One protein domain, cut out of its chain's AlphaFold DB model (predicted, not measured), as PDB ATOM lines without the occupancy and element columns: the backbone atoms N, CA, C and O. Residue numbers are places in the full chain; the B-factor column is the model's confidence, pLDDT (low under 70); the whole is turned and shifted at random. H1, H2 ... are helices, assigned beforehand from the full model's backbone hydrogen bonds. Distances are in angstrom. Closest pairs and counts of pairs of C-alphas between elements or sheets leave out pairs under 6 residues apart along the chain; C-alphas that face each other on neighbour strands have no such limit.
ATOM      1  N   GLU A 357     133.894 149.634 135.300       77.25
ATOM      2  CA  GLU A 357     133.203 150.500 134.349       77.25
ATOM      3  C   GLU A 357     131.732 150.136 134.247       77.25
ATOM      4  O   GLU A 357     131.347 148.980 134.027       77.25
ATOM      5  N   SER A 358     130.904 151.160 134.330       85.00
ATOM      6  CA  SER A 358     129.481 151.000 134.162       85.00
ATOM      7  C   SER A 358     129.094 150.902 132.701       85.00
ATOM      8  O   SER A 358     129.781 151.376 131.790       85.00
ATOM      9  N   TYR A 359     127.926 150.312 132.463       81.50
ATOM     10  CA  TYR A 359     127.339 150.278 131.130       81.50
ATOM     11  C   TYR A 359     127.164 151.689 130.541       81.50
ATOM     12  O   TYR A 359     127.386 151.887 129.347       81.50
ATOM     13  N   ALA A 360     126.796 152.672 131.370       86.81
ATOM     14  CA  ALA A 360     126.600 154.046 130.922       86.81
ATOM     15  C   ALA A 360     127.927 154.709 130.527       86.81
ATOM     16  O   ALA A 360     127.969 155.379 129.495       86.81
ATOM     17  N   SER A 361     129.007 154.460 131.279       89.44
ATOM     18  CA  SER A 361     130.347 154.950 130.940       89.44
ATOM     19  C   SER A 361     130.801 154.426 129.577       89.44
ATOM     20  O   SER A 361     131.140 155.222 128.704       89.44
ATOM     21  N   ARG A 362     130.666 153.120 129.318       85.38
ATOM     22  CA  ARG A 362     131.011 152.535 128.008       85.38
ATOM     23  C   ARG A 362     130.172 153.084 126.860       85.38
ATOM     24  O   ARG A 362     130.687 153.353 125.780       85.38
ATOM     25  N   CYS A 363     128.867 153.258 127.075       85.69
ATOM     26  CA  CYS A 363     127.996 153.854 126.064       85.69
ATOM     27  C   CYS A 363     128.378 155.304 125.752       85.69
ATOM     28  O   CYS A 363     128.282 155.713 124.596       85.69
ATOM     29  N   LEU A 364     128.794 156.071 126.762       90.94
ATOM     30  CA  LEU A 364     129.233 157.447 126.576       90.94
ATOM     31  C   LEU A 364     130.565 157.511 125.824       90.94
ATOM     32  O   LEU A 364     130.700 158.344 124.935       90.94
ATOM     33  N   GLU A 365     131.516 156.624 126.110       90.00
ATOM     34  CA  GLU A 365     132.766 156.541 125.347       90.00
ATOM     35  C   GLU A 365     132.514 156.223 123.869       90.00
ATOM     36  O   GLU A 365     132.920 156.968 122.974       90.00
ATOM     37  N   SER A 366     131.771 155.142 123.615       83.81
ATOM     38  CA  SER A 366     131.444 154.667 122.268       83.81
ATOM     39  C   SER A 366     130.683 155.721 121.463       83.81
ATOM     40  O   SER A 366     130.923 155.871 120.266       83.81
ATOM     41  N   TYR A 367     129.843 156.532 122.114       87.56
ATOM     42  CA  TYR A 367     129.167 157.655 121.470       87.56
ATOM     43  C   TYR A 367     130.145 158.638 120.798       87.56
ATOM     44  O   TYR A 367     129.861 159.132 119.704       87.56
ATOM     45  N   PHE A 368     131.313 158.875 121.400       88.75
ATOM     46  CA  PHE A 368     132.367 159.698 120.805       88.75
ATOM     47  C   PHE A 368     133.258 158.903 119.836       88.75
ATOM     48  O   PHE A 368     133.631 159.433 118.789       88.75
ATOM     49  N   VAL A 369     133.558 157.630 120.118       83.12
ATOM     50  CA  VAL A 369     134.449 156.795 119.283       83.12
ATOM     51  C   VAL A 369     133.819 156.398 117.941       83.12
ATOM     52  O   VAL A 369     134.502 156.439 116.917       83.12
ATOM     53  N   ASP A 370     132.518 156.092 117.891       70.81
ATOM     54  CA  ASP A 370     131.838 155.482 116.728       70.81
ATOM     55  C   ASP A 370     131.600 156.434 115.529       70.81
ATOM     56  O   ASP A 370     130.769 156.191 114.645       70.81
ATOM     57  N   GLY A 371     132.368 157.522 115.453       60.31
ATOM     58  CA  GLY A 371     132.686 158.186 114.191       60.31
ATOM     59  C   GLY A 371     131.584 159.056 113.589       60.31
ATOM     60  O   GLY A 371     131.649 159.358 112.401       60.31
ATOM     61  N   ARG A 372     130.576 159.481 114.362       74.62
ATOM     62  CA  ARG A 372     129.576 160.465 113.885       74.62
ATOM     63  C   ARG A 372     129.728 161.841 114.509       74.62
ATOM     64  O   ARG A 372     129.715 162.825 113.777       74.62
ATOM     65  N   VAL A 373     129.927 161.900 115.823       86.62
ATOM     66  CA  VAL A 373     130.007 163.166 116.563       86.62
ATOM     67  C   VAL A 373     131.194 163.994 116.074       86.62
ATOM     68  O   VAL A 373     131.013 165.139 115.673       86.62
ATOM     69  N   PHE A 374     132.392 163.402 116.021       86.88
ATOM     70  CA  PHE A 374     133.587 164.136 115.605       86.88
ATOM     71  C   PHE A 374     133.554 164.583 114.138       86.88
ATOM     72  O   PHE A 374     133.799 165.762 113.901       86.88
ATOM     73  N   PRO A 375     133.214 163.741 113.137       88.12
ATOM     74  CA  PRO A 375     133.189 164.213 111.753       88.12
ATOM     75  C   PRO A 375     132.141 165.297 111.482       88.12
ATOM     76  O   PRO A 375     132.442 166.235 110.746       88.12
ATOM     77  N   GLU A 376     130.946 165.197 112.079       91.31
ATOM     78  CA  GLU A 376     129.900 166.225 111.941       91.31
ATOM     79  C   GLU A 376     130.343 167.539 112.603       91.31
ATOM     80  O   GLU A 376     130.286 168.591 111.965       91.31
ATOM     81  N   HIS A 377     130.885 167.475 113.826       93.56
ATOM     82  CA  HIS A 377     131.429 168.639 114.529       93.56
ATOM     83  C   HIS A 377     132.561 169.314 113.743       93.56
ATOM     84  O   HIS A 377     132.483 170.502 113.427       93.56
ATOM     85  N   SER A 378     133.593 168.553 113.364       89.69
ATOM     86  CA  SER A 378     134.757 169.090 112.659       89.69
ATOM     87  C   SER A 378     134.398 169.698 111.304       89.69
ATOM     88  O   SER A 378     135.063 170.638 110.872       89.69
ATOM     89  N   GLU A 379     133.379 169.183 110.609       92.69
ATOM     90  CA  GLU A 379     132.917 169.776 109.351       92.69
ATOM     91  C   GLU A 379     132.204 171.115 109.575       92.69
ATOM     92  O   GLU A 379     132.455 172.073 108.841       92.69
ATOM     93  N   LEU A 380     131.366 171.219 110.610       93.44
ATOM     94  CA  LEU A 380     130.696 172.472 110.966       93.44
ATOM     95  C   LEU A 380     131.705 173.549 111.390       93.44
ATOM     96  O   LEU A 380     131.653 174.665 110.869       93.44
ATOM     97  N   VAL A 381     132.678 173.199 112.238       92.44
ATOM     98  CA  VAL A 381     133.764 174.109 112.644       92.44
ATOM     99  C   VAL A 381     134.595 174.547 111.436       92.44
ATOM    100  O   VAL A 381     134.813 175.743 111.239       92.44
ATOM    101  N   ARG A 382     134.979 173.616 110.549       91.81
ATOM    102  CA  ARG A 382     135.711 173.950 109.314       91.81
ATOM    103  C   ARG A 382     134.934 174.899 108.409       91.81
ATOM    104  O   ARG A 382     135.539 175.782 107.801       91.81
ATOM    105  N   ARG A 383     133.613 174.737 108.290       93.56
ATOM    106  CA  ARG A 383     132.766 175.652 107.508       93.56
ATOM    107  C   ARG A 383     132.788 177.062 108.095       93.56
ATOM    108  O   ARG A 383     132.995 178.007 107.341       93.56
ATOM    109  N   ILE A 384     132.665 177.196 109.416       93.75
ATOM    110  CA  ILE A 384     132.750 178.487 110.118       93.75
ATOM    111  C   ILE A 384     134.125 179.135 109.895       93.75
ATOM    112  O   ILE A 384     134.196 180.279 109.445       93.75
ATOM    113  N   GLN A 385     135.212 178.392 110.120       91.31
ATOM    114  CA  GLN A 385     136.583 178.880 109.926       91.31
ATOM    115  C   GLN A 385     136.845 179.324 108.477       91.31
ATOM    116  O   GLN A 385     137.431 180.383 108.243       91.31
ATOM    117  N   ARG A 386     136.375 178.560 107.480       91.62
ATOM    118  CA  ARG A 386     136.495 178.934 106.058       91.62
ATOM    119  C   ARG A 386     135.739 180.218 105.745       91.62
ATOM    120  O   ARG A 386     136.283 181.071 105.051       91.62
ATOM    121  N   SER A 387     134.528 180.376 106.275       91.62
ATOM    122  CA  SER A 387     133.745 181.598 106.092       91.62
ATOM    123  C   SER A 387     134.397 182.825 106.739       91.62
ATOM    124  O   SER A 387     134.278 183.917 106.195       91.62
ATOM    125  N   GLN A 388     135.127 182.661 107.848       90.88
ATOM    126  CA  GLN A 388     135.903 183.748 108.464       90.88
ATOM    127  C   GLN A 388     137.181 184.075 107.684       90.88
ATOM    128  O   GLN A 388     137.541 185.240 107.543       90.88
ATOM    129  N   THR A 389     137.861 183.050 107.164       90.75
ATOM    130  CA  THR A 389     139.136 183.213 106.448       90.75
ATOM    131  C   THR A 389     138.937 183.786 105.040       90.75
ATOM    132  O   THR A 389     139.799 184.500 104.536       90.75
ATOM    133  N   PHE A 390     137.800 183.491 104.401       90.44
ATOM    134  CA  PHE A 390     137.517 183.837 103.004       90.44
ATOM    135  C   PHE A 390     136.178 184.582 102.847       90.44
ATOM    136  O   PHE A 390     135.260 184.061 102.208       90.44
ATOM    137  N   PRO A 391     136.040 185.803 103.394       89.19
ATOM    138  CA  PRO A 391     134.768 186.532 103.407       89.19
ATOM    139  C   PRO A 391     134.221 186.852 102.005       89.19
ATOM    140  O   PRO A 391     133.015 186.999 101.845       89.19
ATOM    141  N   ASP A 392     135.075 186.903 100.977       92.38
ATOM    142  CA  ASP A 392     134.655 187.152  99.588       92.38
ATOM    143  C   ASP A 392     133.942 185.950  98.943       92.38
ATOM    144  O   ASP A 392     133.196 186.109  97.977       92.38
ATOM    145  N   PHE A 393     134.166 184.740  99.468       85.75
ATOM    146  CA  PHE A 393     133.621 183.492  98.922       85.75
ATOM    147  C   PHE A 393     132.395 182.982  99.681       85.75
ATOM    148  O   PHE A 393     131.682 182.124  99.164       85.75
ATOM    149  N   TYR A 394     132.153 183.494 100.889       89.75
ATOM    150  CA  TYR A 394     131.057 183.063 101.749       89.75
ATOM    151  C   TYR A 394     130.212 184.258 102.170       89.75
ATOM    152  O   TYR A 394     130.697 185.237 102.732       89.75
ATOM    153  N   THR A 395     128.909 184.163 101.945       90.75
ATOM    154  CA  THR A 395     127.972 185.204 102.361       90.75
ATOM    155  C   THR A 395     127.859 185.255 103.888       90.75
ATOM    156  O   THR A 395     127.897 184.231 104.576       90.75
ATOM    157  N   ALA A 396     127.601 186.443 104.452       91.06
ATOM    158  CA  ALA A 396     127.288 186.588 105.881       91.06
ATOM    159  C   ALA A 396     126.102 185.700 106.325       91.06
ATOM    160  O   ALA A 396     125.956 185.367 107.503       91.06
ATOM    161  N   THR A 397     125.241 185.317 105.380       92.69
ATOM    162  CA  THR A 397     124.121 184.397 105.581       92.69
ATOM    163  C   THR A 397     124.587 182.951 105.779       92.69
ATOM    164  O   THR A 397     124.052 182.269 106.650       92.69
ATOM    165  N   GLU A 398     125.589 182.487 105.026       90.88
ATOM    166  CA  GLU A 398     126.168 181.141 105.160       90.88
ATOM    167  C   GLU A 398     126.929 180.969 106.471       90.88
ATOM    168  O   GLU A 398     126.754 179.948 107.136       90.88
ATOM    169  N   TYR A 399     127.686 181.989 106.886       92.25
ATOM    170  CA  TYR A 399     128.351 182.009 108.189       92.25
ATOM    171  C   TYR A 399     127.337 181.838 109.333       92.25
ATOM    172  O   TYR A 399     127.416 180.889 110.111       92.25
ATOM    173  N   LYS A 400     126.296 182.685 109.366       94.88
ATOM    174  CA  LYS A 400     125.224 182.601 110.374       94.88
ATOM    175  C   LYS A 400     124.457 181.280 110.319       94.88
ATOM    176  O   LYS A 400     123.935 180.830 111.337       94.88
ATOM    177  N   LYS A 401     124.334 180.670 109.136       95.12
ATOM    178  CA  LYS A 401     123.719 179.348 108.976       95.12
ATOM    179  C   LYS A 401     124.591 178.265 109.615       95.12
ATOM    180  O   LYS A 401     124.060 177.469 110.377       95.12
ATOM    181  N   ALA A 402     125.900 178.270 109.360       92.88
ATOM    182  CA  ALA A 402     126.835 177.315 109.954       92.88
ATOM    183  C   ALA A 402     126.911 177.451 111.487       92.88
ATOM    184  O   ALA A 402     126.889 176.439 112.181       92.88
ATOM    185  N   GLU A 403     126.896 178.677 112.028       95.38
ATOM    186  CA  GLU A 403     126.825 178.910 113.482       95.38
ATOM    187  C   GLU A 403     125.553 178.322 114.112       95.38
ATOM    188  O   GLU A 403     125.610 177.684 115.163       95.38
ATOM    189  N   ARG A 404     124.391 178.509 113.467       96.25
ATOM    190  CA  ARG A 404     123.130 177.910 113.936       96.25
ATOM    191  C   ARG A 404     123.180 176.389 113.889       96.25
ATOM    192  O   ARG A 404     122.780 175.754 114.854       96.25
ATOM    193  N   GLU A 405     123.697 175.818 112.804       95.44
ATOM    194  CA  GLU A 405     123.843 174.367 112.656       95.44
ATOM    195  C   GLU A 405     124.771 173.774 113.726       95.44
ATOM    196  O   GLU A 405     124.441 172.738 114.301       95.44
ATOM    197  N   LEU A 406     125.885 174.445 114.048       94.88
ATOM    198  CA  LEU A 406     126.776 174.041 115.139       94.88
ATOM    199  C   LEU A 406     126.079 174.119 116.503       94.88
ATOM    200  O   LEU A 406     126.165 173.181 117.292       94.88
ATOM    201  N   SER A 407     125.337 175.196 116.770       95.56
ATOM    202  CA  SER A 407     124.557 175.341 118.006       95.56
ATOM    203  C   SER A 407     123.493 174.240 118.153       95.56
ATOM    204  O   SER A 407     123.403 173.582 119.194       95.56
ATOM    205  N   ASP A 408     122.735 173.968 117.086       95.25
ATOM    206  CA  ASP A 408     121.716 172.914 117.051       95.25
ATOM    207  C   ASP A 408     122.335 171.520 117.234       95.25
ATOM    208  O   ASP A 408     121.760 170.661 117.916       95.25
ATOM    209  N   PHE A 409     123.512 171.293 116.641       95.25
ATOM    210  CA  PHE A 409     124.305 170.082 116.830       95.25
ATOM    211  C   PHE A 409     124.701 169.914 118.299       95.25
ATOM    212  O   PHE A 409     124.347 168.902 118.902       95.25
ATOM    213  N   LEU A 410     125.331 170.918 118.918       95.12
ATOM    214  CA  LEU A 410     125.736 170.861 120.327       95.12
ATOM    215  C   LEU A 410     124.533 170.638 121.256       95.12
ATOM    216  O   LEU A 410     124.603 169.835 122.187       95.12
ATOM    217  N   GLN A 411     123.384 171.259 120.980       95.81
ATOM    218  CA  GLN A 411     122.167 171.044 121.765       95.81
ATOM    219  C   GLN A 411     121.584 169.629 121.595       95.81
ATOM    220  O   GLN A 411     121.001 169.074 122.533       95.81
ATOM    221  N   ARG A 412     121.691 169.032 120.404       94.88
ATOM    222  CA  ARG A 412     121.305 167.634 120.157       94.88
ATOM    223  C   ARG A 412     122.234 166.683 120.910       94.88
ATOM    224  O   ARG A 412     121.744 165.882 121.700       94.88
ATOM    225  N   THR A 413     123.541 166.868 120.754       93.56
ATOM    226  CA  THR A 413     124.598 166.112 121.433       93.56
ATOM    227  C   THR A 413     124.434 166.165 122.951       93.56
ATOM    228  O   THR A 413     124.418 165.132 123.615       93.56
ATOM    229  N   ARG A 414     124.160 167.350 123.514       96.19
ATOM    230  CA  ARG A 414     123.869 167.516 124.946       96.19
ATOM    231  C   ARG A 414     122.681 166.675 125.408       96.19
ATOM    232  O   ARG A 414     122.761 166.033 126.451       96.19
ATOM    233  N   ARG A 415     121.576 166.671 124.654       95.56
ATOM    234  CA  ARG A 415     120.382 165.873 124.991       95.56
ATOM    235  C   ARG A 415     120.666 164.374 124.948       95.56
ATOM    236  O   ARG A 415     120.160 163.645 125.795       95.56
ATOM    237  N   GLU A 416     121.463 163.928 123.985       93.50
ATOM    238  CA  GLU A 416     121.846 162.523 123.845       93.50
ATOM    239  C   GLU A 416     122.762 162.074 124.988       93.50
ATOM    240  O   GLU A 416     122.480 161.052 125.610       93.50
ATOM    241  N   ILE A 417     123.771 162.877 125.343       94.56
ATOM    242  CA  ILE A 417     124.665 162.601 126.476       94.56
ATOM    243  C   ILE A 417     123.882 162.553 127.789       94.56
ATOM    244  O   ILE A 417     124.010 161.583 128.530       94.56
ATOM    245  N   VAL A 418     123.016 163.539 128.056       95.38
ATOM    246  CA  VAL A 418     122.137 163.516 129.240       95.38
ATOM    247  C   VAL A 418     121.281 162.249 129.247       95.38
ATOM    248  O   VAL A 418     121.161 161.598 130.278       95.38
ATOM    249  N   GLY A 419     120.750 161.846 128.091       93.44
ATOM    250  CA  GLY A 419     119.988 160.609 127.954       93.44
ATOM    251  C   GLY A 419     120.793 159.334 128.229       93.44
ATOM    252  O   GLY A 419     120.207 158.369 128.711       93.44
ATOM    253  N   ILE A 420     122.097 159.298 127.931       92.31
ATOM    254  CA  ILE A 420     122.993 158.173 128.263       92.31
ATOM    255  C   ILE A 420     123.302 158.173 129.762       92.31
ATOM    256  O   ILE A 420     123.150 157.146 130.420       92.31
ATOM    257  N   VAL A 421     123.687 159.326 130.306       93.00
ATOM    258  CA  VAL A 421     124.074 159.476 131.713       93.00
ATOM    259  C   VAL A 421     122.891 159.171 132.644       93.00
ATOM    260  O   VAL A 421     123.050 158.439 133.616       93.00
ATOM    261  N   ASP A 422     121.679 159.613 132.295       92.25
ATOM    262  CA  ASP A 422     120.457 159.372 133.083       92.25
ATOM    263  C   ASP A 422     119.955 157.922 133.044       92.25
ATOM    264  O   ASP A 422     119.065 157.549 133.815       92.25
ATOM    265  N   GLN A 423     120.495 157.076 132.159       87.12
ATOM    266  CA  GLN A 423     120.179 155.644 132.170       87.12
ATOM    267  C   GLN A 423     120.871 154.906 133.318       87.12
ATOM    268  O   GLN A 423     120.394 153.836 133.710       87.12
ATOM    269  N   SER A 424     121.950 155.466 133.877       86.75
ATOM    270  CA  SER A 424     122.583 154.921 135.072       86.75
ATOM    271  C   SER A 424     121.733 155.266 136.293       86.75
ATOM    272  O   SER A 424     121.786 156.369 136.823       86.75
ATOM    273  N   LYS A 425     120.878 154.332 136.722       81.75
ATOM    274  CA  LYS A 425     120.039 154.528 137.919       81.75
ATOM    275  C   LYS A 425     120.829 154.455 139.225       81.75
ATOM    276  O   LYS A 425     120.311 154.876 140.255       81.75
ATOM    277  N   GLU A 426     122.012 153.853 139.187       81.62
ATOM    278  CA  GLU A 426     122.781 153.477 140.375       81.62
ATOM    279  C   GLU A 426     124.020 154.356 140.585       81.62
ATOM    280  O   GLU A 426     124.514 154.425 141.707       81.62
ATOM    281  N   GLU A 427     124.490 155.069 139.557       84.31
ATOM    282  CA  GLU A 427     125.712 155.873 139.640       84.31
ATOM    283  C   GLU A 427     125.435 157.365 139.571       84.31
ATOM    284  O   GLU A 427     124.509 157.827 138.903       84.31
ATOM    285  N   ASP A 428     126.294 158.132 140.239       91.94
ATOM    286  CA  ASP A 428     126.294 159.577 140.092       91.94
ATOM    287  C   ASP A 428     126.690 159.953 138.656       91.94
ATOM    288  O   ASP A 428     127.634 159.404 138.081       91.94
ATOM    289  N   ARG A 429     125.995 160.943 138.087       92.12
ATOM    290  CA  ARG A 429     126.284 161.494 136.756       92.12
ATOM    291  C   ARG A 429     127.755 161.878 136.617       92.12
ATOM    292  O   ARG A 429     128.340 161.698 135.550       92.12
ATOM    293  N   SER A 430     128.328 162.400 137.704       93.44
ATOM    294  CA  SER A 430     129.733 162.790 137.757       93.44
ATOM    295  C   SER A 430     130.662 161.604 137.511       93.44
ATOM    296  O   SER A 430     131.538 161.688 136.654       93.44
ATOM    297  N   GLN A 431     130.397 160.467 138.156       93.44
ATOM    298  CA  GLN A 431     131.183 159.245 138.003       93.44
ATOM    299  C   GLN A 431     131.058 158.663 136.598       93.44
ATOM    300  O   GLN A 431     132.067 158.263 136.026       93.44
ATOM    301  N   VAL A 432     129.853 158.666 136.013       95.00
ATOM    302  CA  VAL A 432     129.646 158.161 134.646       95.00
ATOM    303  C   VAL A 432     130.522 158.920 133.648       95.00
ATOM    304  O   VAL A 432     131.192 158.286 132.835       95.00
ATOM    305  N   ILE A 433     130.526 160.257 133.727       95.75
ATOM    306  CA  ILE A 433     131.299 161.134 132.834       95.75
ATOM    307  C   ILE A 433     132.804 161.009 133.100       95.75
ATOM    308  O   ILE A 433     133.577 160.921 132.149       95.75
ATOM    309  N   SER A 434     133.229 160.993 134.366       94.38
ATOM    310  CA  SER A 434     134.646 160.845 134.719       94.38
ATOM    311  C   SER A 434     135.203 159.500 134.244       94.38
ATOM    312  O   SER A 434     136.261 159.463 133.624       94.38
ATOM    313  N   ASN A 435     134.471 158.407 134.465       92.88
ATOM    314  CA  ASN A 435     134.952 157.049 134.197       92.88
ATOM    315  C   ASN A 435     134.787 156.606 132.737       92.88
ATOM    316  O   ASN A 435     135.230 155.519 132.392       92.88
ATOM    317  N   SER A 436     134.132 157.387 131.872       93.62
ATOM    318  CA  SER A 436     133.866 156.967 130.490       93.62
ATOM    319  C   SER A 436     135.019 157.184 129.517       93.62
ATOM    320  O   SER A 436     134.834 156.946 128.334       93.62
ATOM    321  N   GLY A 437     136.133 157.802 129.913       94.88
ATOM    322  CA  GLY A 437     137.175 158.184 128.949       94.88
ATOM    323  C   GLY A 437     136.734 159.224 127.896       94.88
ATOM    324  O   GLY A 437     137.537 159.636 127.063       94.88
ATOM    325  N   ALA A 438     135.488 159.718 127.927       96.31
ATOM    326  CA  ALA A 438     134.937 160.572 126.869       96.31
ATOM    327  C   ALA A 438     135.686 161.907 126.743       96.31
ATOM    328  O   ALA A 438     135.958 162.358 125.632       96.31
ATOM    329  N   ILE A 439     136.087 162.501 127.874       97.75
ATOM    330  CA  ILE A 439     136.907 163.720 127.892       97.75
ATOM    331  C   ILE A 439     138.254 163.468 127.199       97.75
ATOM    332  O   ILE A 439     138.665 164.285 126.377       97.75
ATOM    333  N   HIS A 440     138.893 162.319 127.448       97.75
ATOM    334  CA  HIS A 440     140.143 161.929 126.789       97.75
ATOM    335  C   HIS A 440     139.963 161.837 125.273       97.75
ATOM    336  O   HIS A 440     140.761 162.403 124.533       97.75
ATOM    337  N   LYS A 441     138.876 161.218 124.791       95.12
ATOM    338  CA  LYS A 441     138.584 161.149 123.347       95.12
ATOM    339  C   LYS A 441     138.295 162.526 122.739       95.12
ATOM    340  O   LYS A 441     138.696 162.792 121.609       95.12
ATOM    341  N   CYS A 442     137.613 163.422 123.456       95.94
ATOM    342  CA  CYS A 442     137.392 164.793 122.983       95.94
ATOM    343  C   CYS A 442     138.702 165.586 122.893       95.94
ATOM    344  O   CYS A 442     138.909 166.297 121.906       95.94
ATOM    345  N   VAL A 443     139.588 165.420 123.880       96.56
ATOM    346  CA  VAL A 443     140.939 165.990 123.872       96.56
ATOM    347  C   VAL A 443     141.779 165.405 122.746       96.56
ATOM    348  O   VAL A 443     142.432 166.166 122.042       96.56
ATOM    349  N   ASP A 444     141.716 164.094 122.506       94.12
ATOM    350  CA  ASP A 444     142.420 163.421 121.406       94.12
ATOM    351  C   ASP A 444     142.022 163.965 120.022       94.12
ATOM    352  O   ASP A 444     142.767 163.893 119.047       94.12
ATOM    353  N   ARG A 445     140.836 164.569 119.922       92.19
ATOM    354  CA  ARG A 445     140.298 165.112 118.671       92.19
ATOM    355  C   ARG A 445     140.259 166.632 118.602       92.19
ATOM    356  O   ARG A 445     139.727 167.143 117.623       92.19
ATOM    357  N   ASP A 446     140.847 167.326 119.577       92.12
ATOM    358  CA  ASP A 446     140.914 168.795 119.647       92.12
ATOM    359  C   ASP A 446     139.533 169.472 119.561       92.12
ATOM    360  O   ASP A 446     139.327 170.426 118.819       92.12
ATOM    361  N   ASN A 447     138.533 168.924 120.263       93.19
ATOM    362  CA  ASN A 447     137.176 169.482 120.255       93.19
ATOM    363  C   ASN A 447     136.850 170.109 121.608       93.19
ATOM    364  O   ASN A 447     136.163 169.502 122.437       93.19
ATOM    365  N   LEU A 448     137.343 171.330 121.822       94.88
ATOM    366  CA  LEU A 448     137.163 172.077 123.065       94.88
ATOM    367  C   LEU A 448     135.682 172.286 123.415       94.88
ATOM    368  O   LEU A 448     135.308 172.173 124.579       94.88
ATOM    369  N   GLU A 449     134.814 172.498 122.426       94.94
ATOM    370  CA  GLU A 449     133.369 172.673 122.614       94.94
ATOM    371  C   GLU A 449     132.684 171.419 123.171       94.94
ATOM    372  O   GLU A 449     131.718 171.508 123.927       94.94
ATOM    373  N   LEU A 450     133.177 170.229 122.816       95.56
ATOM    374  CA  LEU A 450     132.649 168.971 123.348       95.56
ATOM    375  C   LEU A 450     133.181 168.696 124.759       95.56
ATOM    376  O   LEU A 450     132.442 168.164 125.588       95.56
ATOM    377  N   ILE A 451     134.417 169.114 125.058       97.31
ATOM    378  CA  ILE A 451     134.976 169.075 126.418       97.31
ATOM    379  C   ILE A 451     134.154 169.980 127.337       97.31
ATOM    380  O   ILE A 451     133.685 169.530 128.383       97.31
ATOM    381  N   THR A 452     133.926 171.237 126.944       96.88
ATOM    382  CA  THR A 452     133.139 172.187 127.744       96.88
ATOM    383  C   THR A 452     131.705 171.708 127.923       96.88
ATOM    384  O   THR A 452     131.197 171.750 129.041       96.88
ATOM    385  N   LEU A 453     131.086 171.138 126.884       96.81
ATOM    386  CA  LEU A 453     129.762 170.527 126.980       96.81
ATOM    387  C   LEU A 453     129.711 169.410 128.032       96.81
ATOM    388  O   LEU A 453     128.767 169.384 128.821       96.81
ATOM    389  N   LEU A 454     130.693 168.499 128.062       97.31
ATOM    390  CA  LEU A 454     130.760 167.428 129.067       97.31
ATOM    391  C   LEU A 454     130.952 167.991 130.480       97.31
ATOM    392  O   LEU A 454     130.259 167.575 131.409       97.31
ATOM    393  N   LEU A 455     131.843 168.970 130.640       97.19
ATOM    394  CA  LEU A 455     132.098 169.611 131.931       97.19
ATOM    395  C   LEU A 455     130.905 170.439 132.420       97.19
ATOM    396  O   LEU A 455     130.678 170.518 133.622       97.19
ATOM    397  N   ASP A 456     130.098 171.016 131.534       96.88
ATOM    398  CA  ASP A 456     128.881 171.754 131.892       96.88
ATOM    399  C   ASP A 456     127.751 170.859 132.414       96.88
ATOM    400  O   ASP A 456     126.780 171.351 132.997       96.88
ATOM    401  N   LEU A 457     127.866 169.542 132.233       96.25
ATOM    402  CA  LEU A 457     126.983 168.570 132.876       96.25
ATOM    403  C   LEU A 457     127.406 168.255 134.319       96.25
ATOM    404  O   LEU A 457     126.633 167.627 135.045       96.25
ATOM    405  N   LEU A 458     128.583 168.721 134.751       96.44
ATOM    406  CA  LEU A 458     129.094 168.584 136.112       96.44
ATOM    407  C   LEU A 458     128.822 169.879 136.901       96.44
ATOM    408  O   LEU A 458     129.434 170.914 136.622       96.44
ATOM    409  N   PRO A 459     127.896 169.871 137.877       92.19
ATOM    410  CA  PRO A 459     127.444 171.094 138.542       92.19
ATOM    411  C   PRO A 459     128.506 171.743 139.439       92.19
ATOM    412  O   PRO A 459     128.473 172.957 139.633       92.19
ATOM    413  N   GLN A 460     129.423 170.959 140.009       95.75
ATOM    414  CA  GLN A 460     130.409 171.449 140.973       95.75
ATOM    415  C   GLN A 460     131.798 171.574 140.339       95.75
ATOM    416  O   GLN A 460     132.243 170.684 139.615       95.75
ATOM    417  N   GLN A 461     132.521 172.649 140.672       95.88
ATOM    418  CA  GLN A 461     133.886 172.873 140.179       95.88
ATOM    419  C   GLN A 461     134.843 171.740 140.582       95.88
ATOM    420  O   GLN A 461     135.710 171.355 139.803       95.88
ATOM    421  N   GLU A 462     134.654 171.162 141.770       96.31
ATOM    422  CA  GLU A 462     135.433 170.011 142.238       96.31
ATOM    423  C   GLU A 462     135.211 168.771 141.365       96.31
ATOM    424  O   GLU A 462     136.170 168.076 141.046       96.31
ATOM    425  N   GLN A 463     133.980 168.531 140.901       96.56
ATOM    426  CA  GLN A 463     133.670 167.426 139.987       96.56
ATOM    427  C   GLN A 463     134.287 167.651 138.604       96.56
ATOM    428  O   GLN A 463     134.841 166.718 138.030       96.56
ATOM    429  N   LYS A 464     134.249 168.889 138.085       97.31
ATOM    430  CA  LYS A 464     134.936 169.253 136.832       97.31
ATOM    431  C   LYS A 464     136.435 168.986 136.934       97.31
ATOM    432  O   LYS A 464     137.003 168.322 136.070       97.31
ATOM    433  N   ARG A 465     137.051 169.439 138.032       97.38
ATOM    434  CA  ARG A 465     138.464 169.196 138.330       97.38
ATOM    435  C   ARG A 465     138.763 167.705 138.464       97.38
ATOM    436  O   ARG A 465     139.763 167.253 137.923       97.38
ATOM    437  N   ALA A 466     137.918 166.936 139.145       96.44
ATOM    438  CA  ALA A 466     138.095 165.493 139.271       96.44
ATOM    439  C   ALA A 466     138.033 164.797 137.902       96.44
ATOM    440  O   ALA A 466     138.912 164.007 137.583       96.44
ATOM    441  N   ALA A 467     137.061 165.144 137.052       97.00
ATOM    442  CA  ALA A 467     136.927 164.571 135.714       97.00
ATOM    443  C   ALA A 467     138.109 164.912 134.787       97.00
ATOM    444  O   ALA A 467     138.562 164.053 134.039       97.00
ATOM    445  N   LEU A 468     138.648 166.134 134.870       97.94
ATOM    446  CA  LEU A 468     139.837 166.562 134.116       97.94
ATOM    447  C   LEU A 468     141.152 165.940 134.597       97.94
ATOM    448  O   LEU A 468     142.168 166.096 133.929       97.94
ATOM    449  N   ASN A 469     141.138 165.277 135.749       98.00
ATOM    450  CA  ASN A 469     142.299 164.636 136.359       98.00
ATOM    451  C   ASN A 469     142.110 163.124 136.519       98.00
ATOM    452  O   ASN A 469     142.959 162.451 137.102       98.00
ATOM    453  N   GLN A 470     140.997 162.595 136.010       96.44
ATOM    454  CA  GLN A 470     140.731 161.170 135.981       96.44
ATOM    455  C   GLN A 470     141.685 160.513 134.987       96.44
ATOM    456  O   GLN A 470     141.898 161.037 133.899       96.44
ATOM    457  N   LEU A 471     142.249 159.374 135.374       95.19
ATOM    458  CA  LEU A 471     143.121 158.587 134.510       95.19
ATOM    459  C   LEU A 471     142.280 157.698 133.584       95.19
ATOM    460  O   LEU A 471     141.290 157.116 134.042       95.19
TER     461      LEU A 471
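This is residues 357 to 471 of the 582 residues of the protein "Hypothetical protein" of Amphiprora paludosa (UniProt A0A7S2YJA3). One long helix, H3, runs most of the length of the domain, with H1 and H2 lying one after the other alongside it and running opposite to it. H2 and H3 form a long helical hairpin that makes one end of the long axis, while towards the other end the short helices H4 to H7 gather, H4 and H5 packing on H1, H6 on H5 and H7 on H4. The printed part has 115 residues with seven named helices, H1 to H7 in chain order, and no named strand; the class is all helix. The whole is only just compact, close to loose, with a radius of gyration of the C-alphas of 15.8 A, and the C-alphas span 53 by 23 by 23 A.

The longest helix, H3, is residues 396 to 421, 37.6 A from C-alpha 396 at (127.288, 186.588, 105.881) to C-alpha 421 at (124.074, 159.476, 131.713). H2 is residues 373 to 389, 24.2 A long. H1 is residues 359 to 369, 15.3 A long, and begins at C-alpha 359 at (127.339, 150.278, 131.130). After H3 come H4, residues 429 to 435, 10.1 A, and H5, residues 438 to 444, 9.7 A. H6 is residues 448 to 455, 10.5 A, and H7 is residues 461 to 468, 10.6 A, ending at C-alpha 468 at (139.837, 166.562, 134.116).

H3 is the hub, touching H1, H2, H4 and H6. H2 and H3 are a hairpin at a shallow tilt of 22 degrees, opposite ways, the closest C-alphas being those of Ser 387 and Tyr 399 at 5.8 A. With residues 417 to 421 alone H3 touches H1, at 24 degrees, opposite ways; the closest C-alphas, of Ala 360 and Val 421, are 6.0 A apart. H3 and H6 only just touch, with 3 pairs of C-alphas within 8 A, closest Arg 414 and Leu 453 at 6.9 A. H1 touches H5, the C-alphas of Glu 365 and Ala 438 being closest at 4.8 A. H1 also touches H4 at a steep tilt of 63 degrees, closest C-alphas Ser 361 and Val 432 at 5.0 A. H5 and H6 are a hairpin at 19 degrees, closest C-alphas Ile 439 and Ile 451 at 5.9 A. H7 touches H4, closest C-alphas Ser 434 and Ala 467 at 4.5 A. H3 and H7 are apart. Each O i to N i+4 pair is within hydrogen-bond range in H2 to H7; in H1 6 of 7 are.

The two C-alphas farthest apart are those of Asp 392 and Glu 426, 54.2 A. The printed part has no cut and no long link. The mean pLDDT of the printed part is 92.0, and residue 371 alone is under 70.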